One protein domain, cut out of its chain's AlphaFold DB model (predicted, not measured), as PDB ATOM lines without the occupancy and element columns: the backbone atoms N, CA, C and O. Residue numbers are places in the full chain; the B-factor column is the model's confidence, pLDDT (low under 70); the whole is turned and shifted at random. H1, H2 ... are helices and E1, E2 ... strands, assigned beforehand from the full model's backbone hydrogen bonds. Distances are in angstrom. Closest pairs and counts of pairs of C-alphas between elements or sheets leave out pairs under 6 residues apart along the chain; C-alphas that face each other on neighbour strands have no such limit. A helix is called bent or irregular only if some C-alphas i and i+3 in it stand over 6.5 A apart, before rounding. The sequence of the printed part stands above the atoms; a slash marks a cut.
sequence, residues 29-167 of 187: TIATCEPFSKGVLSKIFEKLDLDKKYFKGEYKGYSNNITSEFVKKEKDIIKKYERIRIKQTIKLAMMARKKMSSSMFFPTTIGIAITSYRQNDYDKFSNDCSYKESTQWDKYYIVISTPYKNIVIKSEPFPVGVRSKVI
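Overview. This is residues 29 to 167 of the 187 residues of an uncharacterized protein of Mycoplasma putrefaciens (strain ATCC 15718 / NCTC 10155 / C30 KS-1 / KS-1) (UniProt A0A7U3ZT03). A five-stranded, twisted sheet has one long helix, H2, slanting over one face, while two short helices, H1 over E2 and E1 and H4 over E4, cover parts of the other face. H2 runs roughly along the longest axis, with the loop of residues 124 to 136 at one end of the whole and residues 101 to 108 at the other. The printed part has 139 residues, with four named helices and five named strands in the order E1 H1 E2 H2 E3 H3 E4 E5 H4; the sheet is mixed, in the order E2 E1 E3 E4 E5, and the class is mixed, helices and strands. It is only just compact, close to loose, with a radius of gyration of the C-alphas of 16.7 A, and spans 53 by 30 by 23 A.

Arrangement. In the sheet, E3, residues 109 to 118, is antiparallel to E4, residues 137 to 145, with N 113 and O 143 2.9 A apart. E4 and E5, residues 150 to 154, form a hairpin, with N 142 and O 153 2.9 A apart. E1, residues 29 to 33, is parallel to E3, with N 112 and O 31 2.8 A apart, and E2, residues 55 to 58, is parallel to E1, with N 56 and O 30 2.8 A apart. H2, residues 74 to 100, has a height over the sheet of 7.7 A and runs slantwise to the strands, at 36 degrees to E4 on the local plane; its closest C-alphas to E3 are Arg 97 and Gly 111, 4.2 A. On the opposite face, H1, residues 40 to 48, runs along the strands over E2 and E1; the C-alphas of Ser 42 and Glu 58 are its closest to E2, 6.0 A. On the same face as H1, H4, residues 160 to 167, is over E4, closest at C-alphas 137 and 160, 5.5 A; H1 and H4 are only just apart, 8.1 A. H3, residues 119 to 123, only grazes the sheet with residues 119 to 121. E1, H1 and E2 make a strand-helix-strand unit, two parallel neighbour strands with a helix between, and E2, H2 and E3 a split one, with E1 between the strands; both crossovers are right-handed. Every O i to N i+4 pair is within hydrogen-bond range in H1, H2 and H3; in H4 2 of 4 are, beside 3 of 5 O i to N i+3 pairs.

Along the chain. E1 begins at C-alpha 29, (60.055, 78.967, 9.799). H2 is 38.5 A long, from C-alpha 74 at (20.808, 84.858, 18.014); E3 is 29.7 A and E4 26.5 A. H4 is irregular, with C-alphas 161 and 164 7.8 A apart, and ends at C-alpha 167, (47.110, 86.609, 26.088).

Size, cuts and confidence. The C-alphas of Phe 105 and Ser 130 are the two farthest apart, 53.6 A. The printed part has no cut; the links E2 to H2 and H3 to E4 are long. The mean pLDDT of the printed part is 72.9, and residues 61 to 78, 102 to 107 and 118 to 135 are under 70.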
ATOM      1  N   THR A  29      60.020  77.544   9.470       82.25
ATOM      2  CA  THR A  29      60.055  78.967   9.799       82.25
ATOM      3  C   THR A  29      58.677  79.400  10.284       82.25
ATOM      4  O   THR A  29      57.683  78.791   9.904       82.25
ATOM      5  N   ILE A  30      58.572  80.418  11.135       84.06
ATOM      6  CA  ILE A  30      57.295  80.923  11.658       84.06
ATOM      7  C   ILE A  30      57.061  82.349  11.180       84.06
ATOM      8  O   ILE A  30      57.960  83.185  11.208       84.06
ATOM      9  N   ALA A  31      55.818  82.635  10.807       86.06
ATOM     10  CA  ALA A  31      55.308  83.984  10.612       86.06
ATOM     11  C   ALA A  31      54.026  84.185  11.423       86.06
ATOM     12  O   ALA A  31      53.192  83.280  11.507       86.06
ATOM     13  N   THR A  32      53.843  85.374  11.988       86.19
ATOM     14  CA  THR A  32      52.683  85.713  12.827       86.19
ATOM     15  C   THR A  32      51.781  86.747  12.160       86.19
ATOM     16  O   THR A  32      52.223  87.563  11.360       86.19
ATOM     17  N   CYS A  33      50.494  86.736  12.495       80.69
ATOM     18  CA  CYS A  33      49.550  87.819  12.225       80.69
ATOM     19  C   CYS A  33      48.595  87.940  13.412       80.69
ATOM     20  O   CYS A  33      47.638  87.171  13.543       80.69
ATOM     21  N   GLU A  34      48.837  88.902  14.296       75.94
ATOM     22  CA  GLU A  34      48.240  88.885  15.632       75.94
ATOM     23  C   GLU A  34      47.465  90.154  16.043       75.94
ATOM     24  O   GLU A  34      47.782  90.800  17.047       75.94
ATOM     25  N   PRO A  35      46.359  90.491  15.348       70.69
ATOM     26  CA  PRO A  35      45.495  91.602  15.750       70.69
ATOM     27  C   PRO A  35      45.014  91.540  17.211       70.69
ATOM     28  O   PRO A  35      44.782  92.576  17.835       70.69
ATOM     29  N   PHE A  36      44.835  90.334  17.769       76.69
ATOM     30  CA  PHE A  36      44.364  90.160  19.145       76.69
ATOM     31  C   PHE A  36      45.406  90.547  20.197       76.69
ATOM     32  O   PHE A  36      45.083  91.319  21.107       76.69
ATOM     33  N   SER A  37      46.610  89.984  20.076       73.12
ATOM     34  CA  SER A  37      47.705  90.100  21.043       73.12
ATOM     35  C   SER A  37      48.645  91.269  20.758       73.12
ATOM     36  O   SER A  37      49.500  91.554  21.588       73.12
ATOM     37  N   LYS A  38      48.437  92.011  19.660       79.38
ATOM     38  CA  LYS A  38      49.091  93.302  19.378       79.38
ATOM     39  C   LYS A  38      50.625  93.225  19.405       79.38
ATOM     40  O   LYS A  38      51.280  94.047  20.046       79.38
ATOM     41  N   GLY A  39      51.190  92.228  18.733       79.38
ATOM     42  CA  GLY A  39      52.641  92.068  18.611       79.38
ATOM     43  C   GLY A  39      53.306  91.294  19.758       79.38
ATOM     44  O   GLY A  39      54.530  91.182  19.776       79.38
ATOM     45  N   VAL A  40      52.555  90.800  20.754       82.75
ATOM     46  CA  VAL A  40      53.148  90.058  21.882       82.75
ATOM     47  C   VAL A  40      53.816  88.767  21.406       82.75
ATOM     48  O   VAL A  40      54.942  88.510  21.816       82.75
ATOM     49  N   LEU A  41      53.194  87.984  20.520       82.81
ATOM     50  CA  LEU A  41      53.813  86.757  20.003       82.81
ATOM     51  C   LEU A  41      55.050  87.024  19.161       82.81
ATOM     52  O   LEU A  41      56.018  86.280  19.239       82.81
ATOM     53  N   SER A  42      55.025  88.083  18.368       86.44
ATOM     54  CA  SER A  42      56.136  88.465  17.507       86.44
ATOM     55  C   SER A  42      57.343  88.827  18.360       86.44
ATOM     56  O   SER A  42      58.413  88.275  18.147       86.44
ATOM     57  N   LYS A  43      57.147  89.614  19.427       86.44
ATOM     58  CA  LYS A  43      58.204  89.911  20.409       86.44
ATOM     59  C   LYS A  43      58.742  88.661  21.104       86.44
ATOM     60  O   LYS A  43      59.929  88.595  21.403       86.44
ATOM     61  N   ILE A  44      57.879  87.683  21.388       83.81
ATOM     62  CA  ILE A  44      58.296  86.398  21.963       83.81
ATOM     63  C   ILE A  44      59.209  85.665  20.984       83.81
ATOM     64  O   ILE A  44      60.320  85.289  21.344       83.81
ATOM     65  N   PHE A  45      58.766  85.493  19.740       83.56
ATOM     66  CA  PHE A  45      59.535  84.771  18.732       83.56
ATOM     67  C   PHE A  45      60.826  85.492  18.337       83.56
ATOM     68  O   PHE A  45      61.835  84.824  18.154       83.56
ATOM     69  N   GLU A  46      60.842  86.825  18.297       86.06
ATOM     70  CA  GLU A  46      62.067  87.619  18.108       86.06
ATOM     71  C   GLU A  46      63.099  87.358  19.208       86.06
ATOM     72  O   GLU A  46      64.284  87.232  18.917       86.06
ATOM     73  N   LYS A  47      62.663  87.245  20.469       84.06
ATOM     74  CA  LYS A  47      63.561  86.917  21.587       84.06
ATOM     75  C   LYS A  47      64.066  85.472  21.528       84.06
ATOM     76  O   LYS A  47      65.175  85.202  21.978       84.06
ATOM     77  N   LEU A  48      63.262  84.545  21.007       80.81
ATOM     78  CA  LEU A  48      63.638  83.134  20.875       80.81
ATOM     79  C   LEU A  48      64.547  82.872  19.661       80.81
ATOM     80  O   LEU A  48      65.367  81.956  19.707       80.81
ATOM     81  N   ASP A  49      64.427  83.671  18.600       78.38
ATOM     82  CA  ASP A  49      65.214  83.576  17.367       78.38
ATOM     83  C   ASP A  49      66.381  84.568  17.340       78.38
ATOM     84  O   ASP A  49      66.421  85.498  16.531       78.38
ATOM     85  N   LEU A  50      67.356  84.358  18.226       77.81
ATOM     86  CA  LEU A  50      68.542  85.218  18.335       77.81
ATOM     87  C   LEU A  50      69.314  85.344  17.007       77.81
ATOM     88  O   LEU A  50      69.868  86.402  16.710       77.81
ATOM     89  N   ASP A  51      69.287  84.294  16.185       77.38
ATOM     90  CA  ASP A  51      69.964  84.233  14.887       77.38
ATOM     91  C   ASP A  51      69.121  84.795  13.722       77.38
ATOM     92  O   ASP A  51      69.611  84.855  12.592       77.38
ATOM     93  N   LYS A  52      67.857  85.183  13.962       79.31
ATOM     94  CA  LYS A  52      66.885  85.671  12.956       79.31
ATOM     95  C   LYS A  52      66.671  84.726  11.765       79.31
ATOM     96  O   LYS A  52      66.366  85.153  10.646       79.31
ATOM     97  N   LYS A  53      66.871  83.426  11.969       76.62
ATOM     98  CA  LYS A  53      66.796  82.409  10.909       76.62
ATOM     99  C   LYS A  53      65.378  81.861  10.752       76.62
ATOM    100  O   LYS A  53      64.962  81.545   9.629       76.62
ATOM    101  N   TYR A  54      64.625  81.784  11.844       78.94
ATOM    102  CA  TYR A  54      63.430  80.950  11.973       78.94
ATOM    103  C   TYR A  54      62.140  81.762  12.060       78.94
ATOM    104  O   TYR A  54      61.141  81.375  11.460       78.94
ATOM    105  N   PHE A  55      62.145  82.915  12.718       86.69
ATOM    106  CA  PHE A  55      61.042  83.861  12.716       86.69
ATOM    107  C   PHE A  55      61.173  84.819  11.527       86.69
ATOM    108  O   PHE A  55      62.132  85.574  11.402       86.69
ATOM    109  N   LYS A  56      60.188  84.795  10.626       83.00
ATOM    110  CA  LYS A  56      60.170  85.611   9.398       83.00
ATOM    111  C   LYS A  56      59.463  86.953   9.561       83.00
ATOM    112  O   LYS A  56      59.416  87.729   8.611       83.00
ATOM    113  N   GLY A  57      58.936  87.231  10.749       82.69
ATOM    114  CA  GLY A  57      58.328  88.511  11.082       82.69
ATOM    115  C   GLY A  57      56.811  88.474  11.235       82.69
ATOM    116  O   GLY A  57      56.137  87.452  11.057       82.69
ATOM    117  N   GLU A  58      56.285  89.646  11.576       84.19
ATOM    118  CA  GLU A  58      54.865  89.902  11.783       84.19
ATOM    119  C   GLU A  58      54.218  90.442  10.499       84.19
ATOM    120  O   GLU A  58      54.578  91.501   9.979       84.19
ATOM    121  N   TYR A  59      53.193  89.752  10.006       78.06
ATOM    122  CA  TYR A  59      52.269  90.297   9.024       78.06
ATOM    123  C   TYR A  59      51.155  91.083   9.722       78.06
ATOM    124  O   TYR A  59      50.282  90.520  10.383       78.06
ATOM    125  N   LYS A  60      51.128  92.397   9.503       74.44
ATOM    126  CA  LYS A  60      50.037  93.271   9.949       74.44
ATOM    127  C   LYS A  60      48.851  93.124   8.988       74.44
ATOM    128  O   LYS A  60      48.746  93.829   7.986       74.44
ATOM    129  N   GLY A  61      47.998  92.131   9.233       55.34
ATOM    130  CA  GLY A  61      46.764  91.925   8.472       55.34
ATOM    131  C   GLY A  61      45.781  93.096   8.604       55.34
ATOM    132  O   GLY A  61      45.721  93.753   9.640       55.34
ATOM    133  N   TYR A  62      44.994  93.344   7.551       46.88
ATOM    134  CA  TYR A  62      43.973  94.399   7.519       46.88
ATOM    135  C   TYR A  62      42.845  94.154   8.538       46.88
ATOM    136  O   TYR A  62      42.254  93.070   8.583       46.88
ATOM    137  N   SER A  63      42.487  95.192   9.300       41.72
ATOM    138  CA  SER A  63      41.211  95.283  10.018       41.72
ATOM    139  C   SER A  63      40.101  95.595   9.010       41.72
ATOM    140  O   SER A  63      39.941  96.744   8.608       41.72
ATOM    141  N   ASN A  64      39.364  94.591   8.535       46.44
ATOM    142  CA  ASN A  64      38.335  94.851   7.528       46.44
ATOM    143  C   ASN A  64      37.067  95.490   8.111       46.44
ATOM    144  O   ASN A  64      36.475  94.971   9.060       46.44
ATOM    145  N   ASN A  65      36.660  96.568   7.428       39.72
ATOM    146  CA  ASN A  65      35.322  97.143   7.387       39.72
ATOM    147  C   ASN A  65      34.272  96.060   7.123       39.72
ATOM    148  O   ASN A  65      34.473  95.120   6.351       39.72
ATOM    149  N   ILE A  66      33.161  96.205   7.824       40.25
ATOM    150  CA  ILE A  66      32.090  95.234   7.942       40.25
ATOM    151  C   ILE A  66      31.076  95.456   6.813       40.25
ATOM    152  O   ILE A  66      30.535  96.549   6.683       40.25
ATOM    153  N   THR A  67      30.792  94.417   6.028       32.34
ATOM    154  CA  THR A  67      29.605  94.342   5.166       32.34
ATOM    155  C   THR A  67      28.418  93.819   5.976       32.34
ATOM    156  O   THR A  67      28.498  92.768   6.617       32.34
ATOM    157  N   SER A  68      27.334  94.591   5.977       36.34
ATOM    158  CA  SER A  68      26.088  94.344   6.700       36.34
ATOM    159  C   SER A  68      25.079  93.626   5.816       36.34
ATOM    160  O   SER A  68      24.741  94.155   4.766       36.34
ATOM    161  N   GLU A  69      24.568  92.482   6.267       41.78
ATOM    162  CA  GLU A  69      23.228  91.981   5.918       41.78
ATOM    163  C   GLU A  69      23.004  90.643   6.626       41.78
ATOM    164  O   GLU A  69      23.350  89.630   6.049       41.78
ATOM    165  N   PHE A  70      22.471  90.589   7.857       42.28
ATOM    166  CA  PHE A  70      21.791  89.382   8.372       42.28
ATOM    167  C   PHE A  70      20.878  89.699   9.566       42.28
ATOM    168  O   PHE A  70      21.327  90.242  10.567       42.28
ATOM    169  N   VAL A  71      19.621  89.242   9.489       40.84
ATOM    170  CA  VAL A  71      18.666  89.155  10.608       40.84
ATOM    171  C   VAL A  71      18.047  87.746  10.637       40.84
ATOM    172  O   VAL A  71      17.388  87.362   9.672       40.84
ATOM    173  N   LYS A  72      18.278  86.990  11.731       37.69
ATOM    174  CA  LYS A  72      17.380  86.040  12.464       37.69
ATOM    175  C   LYS A  72      18.145  84.956  13.268       37.69
ATOM    176  O   LYS A  72      19.088  84.358  12.763       37.69
ATOM    177  N   LYS A  73      17.631  84.698  14.491       48.38
ATOM    178  CA  LYS A  73      18.025  83.775  15.593       48.38
ATOM    179  C   LYS A  73      19.455  83.913  16.141       48.38
ATOM    180  O   LYS A  73      20.425  83.454  15.548       48.38
ATOM    181  N   GLU A  74      19.556  84.452  17.358       54.28
ATOM    182  CA  GLU A  74      20.808  84.858  18.014       54.28
ATOM    183  C   GLU A  74      21.889  83.769  18.064       54.28
ATOM    184  O   GLU A  74      23.047  84.021  17.739       54.28
ATOM    185  N   LYS A  75      21.526  82.518  18.377       56.66
ATOM    186  CA  LYS A  75      22.486  81.399  18.411       56.66
ATOM    187  C   LYS A  75      23.051  81.056  17.030       56.66
ATOM    188  O   LYS A  75      24.229  80.707  16.925       56.66
ATOM    189  N   ASP A  76      22.240  81.151  15.981       62.78
ATOM    190  CA  ASP A  76      22.672  80.868  14.610       62.78
ATOM    191  C   ASP A  76      23.528  82.011  14.063       62.78
ATOM    192  O   ASP A  76      24.523  81.760  13.377       62.78
ATOM    193  N   ILE A  77      23.215  83.250  14.449       64.06
ATOM    194  CA  ILE A  77      24.022  84.433  14.142       64.06
ATOM    195  C   ILE A  77      25.383  84.342  14.846       64.06
ATOM    196  O   ILE A  77      26.401  84.430  14.163       64.06
ATOM    197  N   ILE A  78      25.445  84.060  16.154       67.12
ATOM    198  CA  ILE A  78      26.718  83.897  16.889       67.12
ATOM    199  C   ILE A  78      27.579  82.807  16.242       67.12
ATOM    200  O   ILE A  78      28.748  83.039  15.934       67.12
ATOM    201  N   LYS A  79      26.998  81.635  15.948       73.75
ATOM    202  CA  LYS A  79      27.709  80.548  15.254       73.75
ATOM    203  C   LYS A  79      28.184  80.968  13.864       73.75
ATOM    204  O   LYS A  79      29.276  80.581  13.444       73.75
ATOM    205  N   LYS A  80      27.388  81.741  13.124       74.50
ATOM    206  CA  LYS A  80      27.756  82.258  11.800       74.50
ATOM    207  C   LYS A  80      28.898  83.268  11.886       74.50
ATOM    208  O   LYS A  80      29.842  83.155  11.107       74.50
ATOM    209  N   TYR A  81      28.867  84.189  12.844       74.56
ATOM    210  CA  TYR A  81      29.952  85.142  13.088       74.56
ATOM    211  C   TYR A  81      31.230  84.454  13.529       74.56
ATOM    212  O   TYR A  81      32.292  84.750  12.989       74.56
ATOM    213  N   GLU A  82      31.136  83.491  14.441       80.00
ATOM    214  CA  GLU A  82      32.266  82.653  14.824       80.00
ATOM    215  C   GLU A  82      32.861  81.950  13.596       80.00
ATOM    216  O   GLU A  82      34.067  82.025  13.366       80.00
ATOM    217  N   ARG A  83      32.029  81.343  12.737       83.44
ATOM    218  CA  ARG A  83      32.486  80.732  11.474       83.44
ATOM    219  C   ARG A  83      33.174  81.745  10.556       83.44
ATOM    220  O   ARG A  83      34.202  81.413   9.967       83.44
ATOM    221  N   ILE A  84      32.633  82.956  10.414       82.12
ATOM    222  CA  ILE A  84      33.234  84.024   9.597       82.12
ATOM    223  C   ILE A  84      34.582  84.445  10.183       82.12
ATOM    224  O   ILE A  84      35.562  84.523   9.442       82.12
ATOM    225  N   ARG A  85      34.658  84.667  11.500       82.44
ATOM    226  CA  ARG A  85      35.902  85.034  12.179       82.44
ATOM    227  C   ARG A  85      36.952  83.949  12.023       82.44
ATOM    228  O   ARG A  85      38.028  84.270  11.547       82.44
ATOM    229  N   ILE A  86      36.623  82.683  12.266       87.25
ATOM    230  CA  ILE A  86      37.547  81.560  12.046       87.25
ATOM    231  C   ILE A  86      38.039  81.523  10.593       87.25
ATOM    232  O   ILE A  86      39.239  81.393  10.360       87.25
ATOM    233  N   LYS A  87      37.151  81.689   9.601       87.81
ATOM    234  CA  LYS A  87      37.550  81.765   8.182       87.81
ATOM    235  C   LYS A  87      38.523  82.919   7.918       87.81
ATOM    236  O   LYS A  87      39.489  82.744   7.178       87.81
ATOM    237  N   GLN A  88      38.293  84.082   8.528       85.50
ATOM    238  CA  GLN A  88      39.214  85.216   8.447       85.50
ATOM    239  C   GLN A  88      40.560  84.892   9.108       85.50
ATOM    240  O   GLN A  88      41.595  85.146   8.498       85.50
ATOM    241  N   THR A  89      40.571  84.278  10.293       85.94
ATOM    242  CA  THR A  89      41.803  83.864  10.986       85.94
ATOM    243  C   THR A  89      42.601  82.865  10.152       85.94
ATOM    244  O   THR A  89      43.812  83.016  10.018       85.94
ATOM    245  N   ILE A  90      41.933  81.896   9.513       90.06
ATOM    246  CA  ILE A  90      42.566  80.952   8.579       90.06
ATOM    247  C   ILE A  90      43.217  81.703   7.420       90.06
ATOM    248  O   ILE A  90      44.391  81.482   7.124       90.06
ATOM    249  N   LYS A  91      42.486  82.631   6.793       88.00
ATOM    250  CA  LYS A  91      43.014  83.444   5.691       88.00
ATOM    251  C   LYS A  91      44.244  84.247   6.123       88.00
ATOM    252  O   LYS A  91      45.215  84.294   5.374       88.00
ATOM    253  N   LEU A  92      44.228  84.835   7.319       85.31
ATOM    254  CA  LEU A  92      45.365  85.576   7.871       85.31
ATOM    255  C   LEU A  92      46.580  84.676   8.112       85.31
ATOM    256  O   LEU A  92      47.677  85.039   7.700       85.31
ATOM    257  N   ALA A  93      46.394  83.492   8.704       87.69
ATOM    258  CA  ALA A  93      47.482  82.539   8.930       87.69
ATOM    259  C   ALA A  93      48.100  82.073   7.602       87.69
ATOM    260  O   ALA A  93      49.318  82.079   7.438       87.69
ATOM    261  N   MET A  94      47.264  81.755   6.608       88.38
ATOM    262  CA  MET A  94      47.722  81.393   5.264       88.38
ATOM    263  C   MET A  94      48.454  82.545   4.564       88.38
ATOM    264  O   MET A  94      49.449  82.314   3.881       88.38
ATOM    265  N   MET A  95      47.979  83.784   4.721       85.88
ATOM    266  CA  MET A  95      48.637  84.969   4.163       85.88
ATOM    267  C   MET A  95      49.983  85.239   4.827       85.88
ATOM    268  O   MET A  95      50.941  85.502   4.107       85.88
ATOM    269  N   ALA A  96      50.068  85.136   6.156       85.00
ATOM    270  CA  ALA A  96      51.325  85.251   6.890       85.00
ATOM    271  C   ALA A  96      52.331  84.211   6.384       85.00
ATOM    272  O   ALA A  96      53.429  84.571   5.974       85.00
ATOM    273  N   ARG A  97      51.905  82.944   6.275       87.88
ATOM    274  CA  ARG A  97      52.709  81.864   5.689       87.88
ATOM    275  C   ARG A  97      53.190  82.200   4.279       87.88
ATOM    276  O   ARG A  97      54.380  82.134   4.014       87.88
ATOM    277  N   LYS A  98      52.277  82.560   3.372       85.44
ATOM    278  CA  LYS A  98      52.591  82.782   1.951       85.44
ATOM    279  C   LYS A  98      53.482  84.001   1.728       85.44
ATOM    280  O   LYS A  98      54.389  83.929   0.914       85.44
ATOM    281  N   LYS A  99      53.212  85.114   2.415       83.44
ATOM    282  CA  LYS A  99      53.985  86.356   2.253       83.44
ATOM    283  C   LYS A  99      55.395  86.244   2.816       83.44
ATOM    284  O   LYS A  99      56.288  86.896   2.295       83.44
ATOM    285  N   MET A 100      55.565  85.443   3.862       81.31
ATOM    286  CA  MET A 100      56.844  85.287   4.550       81.31
ATOM    287  C   MET A 100      57.623  84.042   4.116       81.31
ATOM    288  O   MET A 100      58.753  83.840   4.557       81.31
ATOM    289  N   SER A 101      57.044  83.203   3.256       78.19
ATOM    290  CA  SER A 101      57.764  82.086   2.657       78.19
ATOM    291  C   SER A 101      58.622  82.595   1.501       78.19
ATOM    292  O   SER A 101      58.111  83.152   0.533       78.19
ATOM    293  N   SER A 102      59.934  82.404   1.610       62.09
ATOM    294  CA  SER A 102      60.919  82.811   0.603       62.09
ATOM    295  C   SER A 102      61.085  81.800  -0.539       62.09
ATOM    296  O   SER A 102      61.764  82.102  -1.514       62.09
ATOM    297  N   SER A 103      60.481  80.609  -0.441       58.22
ATOM    298  CA  SER A 103      60.608  79.535  -1.434       58.22
ATOM    299  C   SER A 103      59.242  79.077  -1.935       58.22
ATOM    300  O   SER A 103      58.399  78.616  -1.168       58.22
ATOM    301  N   MET A 104      59.049  79.165  -3.252       51.22
ATOM    302  CA  MET A 104      57.849  78.688  -3.946       51.22
ATOM    303  C   MET A 104      57.749  77.151  -3.968       51.22
ATOM    304  O   MET A 104      56.655  76.623  -4.153       51.22
ATOM    305  N   PHE A 105      58.862  76.437  -3.751       46.16
ATOM    306  CA  PHE A 105      58.965  74.988  -3.973       46.16
ATOM    307  C   PHE A 105      58.869  74.137  -2.700       46.16
ATOM    308  O   PHE A 105      58.411  73.002  -2.769       46.16
ATOM    309  N   PHE A 106      59.212  74.686  -1.532       53.88
ATOM    310  CA  PHE A 106      59.047  74.011  -0.241       53.88
ATOM    311  C   PHE A 106      58.591  75.027   0.802       53.88
ATOM    312  O   PHE A 106      59.433  75.656   1.449       53.88
ATOM    313  N   PRO A 107      57.277  75.248   0.983       60.16
ATOM    314  CA  PRO A 107      56.822  76.192   1.982       60.16
ATOM    315  C   PRO A 107      56.964  75.555   3.367       60.16
ATOM    316  O   PRO A 107      55.979  75.123   3.940       60.16
ATOM    317  N   THR A 108      58.165  75.513   3.943       74.88
ATOM    318  CA  THR A 108      58.393  75.099   5.344       74.88
ATOM    319  C   THR A 108      57.992  76.195   6.337       74.88
ATOM    320  O   THR A 108      58.309  76.150   7.520       74.88
ATOM    321  N   THR A 109      57.296  77.234   5.885       83.19
ATOM    322  CA  THR A 109      56.790  78.278   6.771       83.19
ATOM    323  C   THR A 109      55.482  77.821   7.411       83.19
ATOM    324  O   THR A 109      54.569  77.370   6.728       83.19
ATOM    325  N   ILE A 110      55.368  77.964   8.723       87.88
ATOM    326  CA  ILE A 110      54.140  77.836   9.499       87.88
ATOM    327  C   ILE A 110      53.594  79.250   9.696       87.88
ATOM    328  O   ILE A 110      54.290  80.143  10.179       87.88
ATOM    329  N   GLY A 111      52.343  79.469   9.307       87.75
ATOM    330  CA  GLY A 111      51.652  80.731   9.556       87.75
ATOM    331  C   GLY A 111      50.801  80.636  10.809       87.75
ATOM    332  O   GLY A 111      49.989  79.722  10.924       87.75
ATOM    333  N   ILE A 112      50.939  81.581  11.728       89.50
ATOM    334  CA  ILE A 112      50.135  81.648  12.949       89.50
ATOM    335  C   ILE A 112      49.320  82.934  12.914       89.50
ATOM    336  O   ILE A 112      49.875  84.013  12.721       89.50
ATOM    337  N   ALA A 113      48.008  82.848  13.117       87.12
ATOM    338  CA  ALA A 113      47.172  84.035  13.268       87.12
ATOM    339  C   ALA A 113      46.303  83.973  14.513       87.12
ATOM    340  O   ALA A 113      45.749  82.920  14.835       87.12
ATOM    341  N   ILE A 114      46.157  85.122  15.179       86.56
ATOM    342  CA  ILE A 114      45.349  85.248  16.395       86.56
ATOM    343  C   ILE A 114      44.410  86.438  16.303       86.56
ATOM    344  O   ILE A 114      44.823  87.594  16.190       86.56
ATOM    345  N   THR A 115      43.120  86.147  16.402       83.00
ATOM    346  CA  THR A 115      42.042  87.138  16.308       83.00
ATOM    347  C   THR A 115      41.057  86.963  17.453       83.00
ATOM    348  O   THR A 115      40.853  85.838  17.899       83.00
ATOM    349  N   SER A 116      40.393  88.042  17.871       78.94
ATOM    350  CA  SER A 116      39.243  87.959  18.778       78.94
ATOM    351  C   SER A 116      37.915  88.191  18.089       78.94
ATOM    352  O   SER A 116      37.818  88.931  17.111       78.94
ATOM    353  N   TYR A 117      36.891  87.641  18.715       71.69
ATOM    354  CA  TYR A 117      35.504  88.046  18.633       71.69
ATOM    355  C   TYR A 117      35.133  88.798  19.919       71.69
ATOM    356  O   TYR A 117      35.430  88.290  21.001       71.69
ATOM    357  N   ARG A 118      34.507  89.977  19.796       67.75
ATOM    358  CA  ARG A 118      33.864  90.674  20.920       67.75
ATOM    359  C   ARG A 118      32.356  90.522  20.823       67.75
ATOM    360  O   ARG A 118      31.811  90.715  19.739       67.75
ATOM    361  N   GLN A 119      31.681  90.271  21.941       54.69
ATOM    362  CA  GLN A 119      30.215  90.265  21.976       54.69
ATOM    363  C   GLN A 119      29.624  91.609  21.503       54.69
ATOM    364  O   GLN A 119      28.700  91.617  20.711       54.69
ATOM    365  N   ASN A 120      30.237  92.750  21.829       52.66
ATOM    366  CA  ASN A 120      29.735  94.052  21.363       52.66
ATOM    367  C   ASN A 120      29.863  94.266  19.843       52.66
ATOM    368  O   ASN A 120      29.204  95.145  19.290       52.66
ATOM    369  N   ASP A 121      30.726  93.507  19.150       55.12
ATOM    370  CA  ASP A 121      30.718  93.535  17.686       55.12
ATOM    371  C   ASP A 121      29.400  92.935  17.176       55.12
ATOM    372  O   ASP A 121      28.888  93.429  16.184       55.12
ATOM    373  N   TYR A 122      28.833  91.942  17.876       53.16
ATOM    374  CA  TYR A 122      27.527  91.330  17.609       53.16
ATOM    375  C   TYR A 122      26.350  92.266  17.905       53.16
ATOM    376  O   TYR A 122      25.439  92.340  17.083       53.16
ATOM    377  N   ASP A 123      26.388  93.025  19.001       48.88
ATOM    378  CA  ASP A 123      25.300  93.954  19.358       48.88
ATOM    379  C   ASP A 123      25.134  95.081  18.324       48.88
ATOM    380  O   ASP A 123      24.059  95.644  18.177       48.88
ATOM    381  N   LYS A 124      26.185  95.381  17.547       51.19
ATOM    382  CA  LYS A 124      26.101  96.281  16.385       51.19
ATOM    383  C   LYS A 124      25.412  95.654  15.165       51.19
ATOM    384  O   LYS A 124      25.089  96.371  14.224       51.19
ATOM    385  N   PHE A 125      25.251  94.331  15.140       51.59
ATOM    386  CA  PHE A 125      24.661  93.572  14.035       51.59
ATOM    387  C   PHE A 125      23.227  93.129  14.296       51.59
ATOM    388  O   PHE A 125      22.435  93.063  13.356       51.59
ATOM    389  N   SER A 126      22.876  92.805  15.539       51.38
ATOM    390  CA  SER A 126      21.474  92.720  15.929       51.38
ATOM    391  C   SER A 126      20.964  94.142  16.122       51.38
ATOM    392  O   SER A 126      21.491  94.849  16.966       51.38
ATOM    393  N   ASN A 127      19.911  94.563  15.416       50.62
ATOM    394  CA  ASN A 127      19.214  95.844  15.658       50.62
ATOM    395  C   ASN A 127      18.593  95.968  17.073       50.62
ATOM    396  O   ASN A 127      17.743  96.820  17.317       50.62
ATOM    397  N   ASP A 128      18.985  95.097  17.995       47.56
ATOM    398  CA  ASP A 128      18.517  95.005  19.359       47.56
ATOM    399  C   ASP A 128      19.599  95.590  20.278       47.56
ATOM    400  O   ASP A 128      20.389  94.888  20.905       47.56
ATOM    401  N   CYS A 129      19.669  96.923  20.321       45.12
ATOM    402  CA  CYS A 129      20.580  97.687  21.184       45.12
ATOM    403  C   CYS A 129      20.194  97.617  22.680       45.12
ATOM    404  O   CYS A 129      20.529  98.517  23.452       45.12
ATOM    405  N   SER A 130      19.448  96.594  23.105       45.50
ATOM    406  CA  SER A 130      18.872  96.487  24.450       45.50
ATOM    407  C   SER A 130      19.813  95.856  25.489       45.50
ATOM    408  O   SER A 130      19.518  95.902  26.686       45.50
ATOM    409  N   TYR A 131      20.991  95.359  25.090       43.91
ATOM    410  CA  TYR A 131      22.014  94.881  26.027       43.91
ATOM    411  C   TYR A 131      22.770  96.045  26.689       43.91
ATOM    412  O   TYR A 131      23.816  96.509  26.238       43.91
ATOM    413  N   LYS A 132      22.228  96.512  27.820       43.41
ATOM    414  CA  LYS A 132      22.926  97.368  28.792       43.41
ATOM    415  C   LYS A 132      24.195  96.672  29.294       43.41
ATOM    416  O   LYS A 132      24.051  95.675  29.994       43.41
ATOM    417  N   GLU A 133      25.370  97.222  28.955       44.28
ATOM    418  CA  GLU A 133      26.726  97.213  29.581       44.28
ATOM    419  C   GLU A 133      27.233  96.032  30.448       44.28
ATOM    420  O   GLU A 133      28.377  96.039  30.903       44.28
ATOM    421  N   SER A 134      26.467  94.976  30.669       43.28
ATOM    422  CA  SER A 134      26.700  93.989  31.710       43.28
ATOM    423  C   SER A 134      27.138  92.672  31.081       43.28
ATOM    424  O   SER A 134      26.366  91.899  30.526       43.28
ATOM    425  N   THR A 135      28.445  92.442  31.207       51.94
ATOM    426  CA  THR A 135      29.220  91.274  30.771       51.94
ATOM    427  C   THR A 135      29.655  91.274  29.301       51.94
ATOM    428  O   THR A 135      29.231  90.482  28.468       51.94
ATOM    429  N   GLN A 136      30.599  92.162  28.981       70.56
ATOM    430  CA  GLN A 136      31.357  92.075  27.735       70.56
ATOM    431  C   GLN A 136      32.232  90.810  27.770       70.56
ATOM    432  O   GLN A 136      33.243  90.772  28.480       70.56
ATOM    433  N   TRP A 137      31.835  89.770  27.035       73.75
ATOM    434  CA  TRP A 137      32.628  88.555  26.841       73.75
ATOM    435  C   TRP A 137      33.373  88.611  25.499       73.75
ATOM    436  O   TRP A 137      32.829  89.023  24.472       73.75
ATOM    437  N   ASP A 138      34.622  88.163  25.503       79.31
ATOM    438  CA  ASP A 138      35.457  87.959  24.326       79.31
ATOM    439  C   ASP A 138      35.685  86.457  24.108       79.31
ATOM    440  O   ASP A 138      35.668  85.648  25.036       79.31
ATOM    441  N   LYS A 139      35.953  86.089  22.857       85.88
ATOM    442  CA  LYS A 139      36.591  84.820  22.485       85.88
ATOM    443  C   LYS A 139      37.801  85.113  21.620       85.88
ATOM    444  O   LYS A 139      37.778  86.069  20.845       85.88
ATOM    445  N   TYR A 140      38.832  84.282  21.685       87.88
ATOM    446  CA  TYR A 140      39.917  84.308  20.708       87.88
ATOM    447  C   TYR A 140      39.989  83.005  19.919       87.88
ATOM    448  O   TYR A 140      39.556  81.938  20.358       87.88
ATOM    449  N   TYR A 141      40.567  83.124  18.731       89.81
ATOM    450  CA  TYR A 141      40.851  82.020  17.832       89.81
ATOM    451  C   TYR A 141      42.323  82.070  17.466       89.81
ATOM    452  O   TYR A 141      42.818  83.124  17.054       89.81
ATOM    453  N   ILE A 142      42.992  80.931  17.597       91.88
ATOM    454  CA  ILE A 142      44.352  80.709  17.113       91.88
ATOM    455  C   ILE A 142      44.231  79.812  15.891       91.88
ATOM    456  O   ILE A 142      43.578  78.769  15.953       91.88
ATOM    457  N   VAL A 143      44.861  80.195  14.789       93.25
ATOM    458  CA  VAL A 143      45.029  79.298  13.647       93.25
ATOM    459  C   VAL A 143      46.500  79.052  13.399       93.25
ATOM    460  O   VAL A 143      47.262  80.000  13.236       93.25
ATOM    461  N   ILE A 144      46.861  77.774  13.328       92.62
ATOM    462  CA  ILE A 144      48.166  77.290  12.886       92.62
ATOM    463  C   ILE A 144      47.974  76.741  11.469       92.62
ATOM    464  O   ILE A 144      47.303  75.728  11.267       92.62
ATOM    465  N   SER A 145      48.519  77.441  10.482       91.75
ATOM    466  CA  SER A 145      48.522  77.046   9.075       91.75
ATOM    467  C   SER A 145      49.844  76.368   8.751       91.75
ATOM    468  O   SER A 145      50.888  77.020   8.709       91.75
ATOM    469  N   THR A 146      49.796  75.060   8.521       87.56
ATOM    470  CA  THR A 146      50.927  74.280   8.010       87.56
ATOM    471  C   THR A 146      50.768  74.076   6.497       87.56
ATOM    472  O   THR A 146      49.739  74.448   5.921       87.56
ATOM    473  N   PRO A 147      51.760  73.490   5.811       81.94
ATOM    474  CA  PRO A 147      51.636  73.161   4.389       81.94
ATOM    475  C   PRO A 147      50.506  72.179   4.084       81.94
ATOM    476  O   PRO A 147      49.924  72.244   3.006       81.94
ATOM    477  N   TYR A 148      50.177  71.320   5.048       82.69
ATOM    478  CA  TYR A 148      49.257  70.200   4.864       82.69
ATOM    479  C   TYR A 148      47.858  70.472   5.416       82.69
ATOM    480  O   TYR A 148      46.878  69.935   4.906       82.69
ATOM    481  N   LYS A 149      47.740  71.279   6.478       89.81
ATOM    482  CA  LYS A 149      46.454  71.518   7.142       89.81
ATOM    483  C   LYS A 149      46.410  72.842   7.893       89.81
ATOM    484  O   LYS A 149      47.428  73.411   8.274       89.81
ATOM    485  N   ASN A 150      45.189  73.298   8.156       91.94
ATOM    486  CA  ASN A 150      44.921  74.399   9.074       91.94
ATOM    487  C   ASN A 150      44.321  73.836  10.360       91.94
ATOM    488  O   ASN A 150      43.356  73.075  10.316       91.94
ATOM    489  N   ILE A 151      44.880  74.229  11.496       93.94
ATOM    490  CA  ILE A 151      44.442  73.790  12.822       93.94
ATOM    491  C   ILE A 151      43.874  75.004  13.536       93.94
ATOM    492  O   ILE A 151      44.532  76.039  13.609       93.94
ATOM    493  N   VAL A 152      42.652  74.875  14.047       93.50
ATOM    494  CA  VAL A 152      41.934  75.953  14.733       93.50
ATOM    495  C   VAL A 152      41.831  75.615  16.214       93.50
ATOM    496  O   VAL A 152      41.323  74.555  16.571       93.50
ATOM    497  N   ILE A 153      42.271  76.532  17.067       93.06
ATOM    498  CA  ILE A 153      42.088  76.488  18.519       93.06
ATOM    499  C   ILE A 153      41.108  77.597  18.882       93.06
ATOM    500  O   ILE A 153      41.227  78.726  18.396       93.06
ATOM    501  N   LYS A 154      40.130  77.269  19.721       91.44
ATOM    502  CA  LYS A 154      39.093  78.191  20.176       91.44
ATOM    503  C   LYS A 154      39.221  78.373  21.677       91.44
ATOM    504  O   LYS A 154      39.413  77.388  22.382       91.44
ATOM    505  N   SER A 155      39.083  79.603  22.150       89.12
ATOM    506  CA  SER A 155      38.936  79.848  23.578       89.12
ATOM    507  C   SER A 155      37.494  79.628  24.027       89.12
ATOM    508  O   SER A 155      36.544  79.858  23.269       89.12
ATOM    509  N   GLU A 156      37.337  79.306  25.306       86.06
ATOM    510  CA  GLU A 156      36.084  79.581  26.003       86.06
ATOM    511  C   GLU A 156      35.825  81.101  26.062       86.06
ATOM    512  O   GLU A 156      36.770  81.889  25.914       86.06
ATOM    513  N   PRO A 157      34.561  81.545  26.220       83.50
ATOM    514  CA  PRO A 157      34.267  82.946  26.493       83.50
ATOM    515  C   PRO A 157      34.983  83.421  27.764       83.50
ATOM    516  O   PRO A 157      34.989  82.723  28.777       83.50
ATOM    517  N   PHE A 158      35.537  84.631  27.744       82.62
ATOM    518  CA  PHE A 158      36.139  85.265  28.922       82.62
ATOM    519  C   PHE A 158      35.746  86.746  29.033       82.62
ATOM    520  O   PHE A 158      35.492  87.379  28.012       82.62
ATOM    521  N   PRO A 159      35.727  87.343  30.236       80.25
ATOM    522  CA  PRO A 159      35.419  88.764  30.385       80.25
ATOM    523  C   PRO A 159      36.468  89.661  29.708       80.25
ATOM    524  O   PRO A 159      37.672  89.458  29.877       80.25
ATOM    525  N   VAL A 160      36.049  90.721  29.012       74.56
ATOM    526  CA  VAL A 160      36.964  91.673  28.338       74.56
ATOM    527  C   VAL A 160      38.017  92.247  29.294       74.56
ATOM    528  O   VAL A 160      39.175  92.423  28.908       74.56
ATOM    529  N   GLY A 161      37.653  92.472  30.561       75.62
ATOM    530  CA  GLY A 161      38.554  93.007  31.588       75.62
ATOM    531  C   GLY A 161      39.794  92.145  31.871       75.62
ATOM    532  O   GLY A 161      40.796  92.667  32.351       75.62
ATOM    533  N   VAL A 162      39.779  90.849  31.532       80.69
ATOM    534  CA  VAL A 162      40.931  89.947  31.728       80.69
ATOM    535  C   VAL A 162      41.745  89.707  30.457       80.69
ATOM    536  O   VAL A 162      42.675  88.901  30.469       80.69
ATOM    537  N   ARG A 163      41.464  90.419  29.359       76.06
ATOM    538  CA  ARG A 163      42.103  90.197  28.050       76.06
ATOM    539  C   ARG A 163      43.634  90.189  28.096       76.06
ATOM    540  O   ARG A 163      44.246  89.358  27.436       76.06
ATOM    541  N   SER A 164      44.259  91.058  28.892       73.06
ATOM    542  CA  SER A 164      45.721  91.084  29.064       73.06
ATOM    543  C   SER A 164      46.273  89.810  29.714       73.06
ATOM    544  O   SER A 164      47.335  89.340  29.321       73.06
ATOM    545  N   LYS A 165      45.536  89.213  30.660       76.94
ATOM    546  CA  LYS A 165      45.883  87.934  31.300       76.94
ATOM    547  C   LYS A 165      45.652  86.755  30.350       76.94
ATOM    548  O   LYS A 165      46.420  85.800  30.340       76.94
ATOM    549  N   VAL A 166      44.626  86.849  29.506       82.69
ATOM    550  CA  VAL A 166      44.246  85.803  28.547       82.69
ATOM    551  C   VAL A 166      45.245  85.660  27.393       82.69
ATOM    552  O   VAL A 166      45.386  84.566  26.852       82.69
ATOM    553  N   ILE A 167      46.005  86.711  27.059       79.25
ATOM    554  CA  ILE A 167      47.110  86.609  26.088       79.25
ATOM    555  C   ILE A 167      48.096  85.503  26.496       79.25
ATOM    556  O   ILE A 167      48.531  84.740  25.641       79.25
TER     557      ILE A 167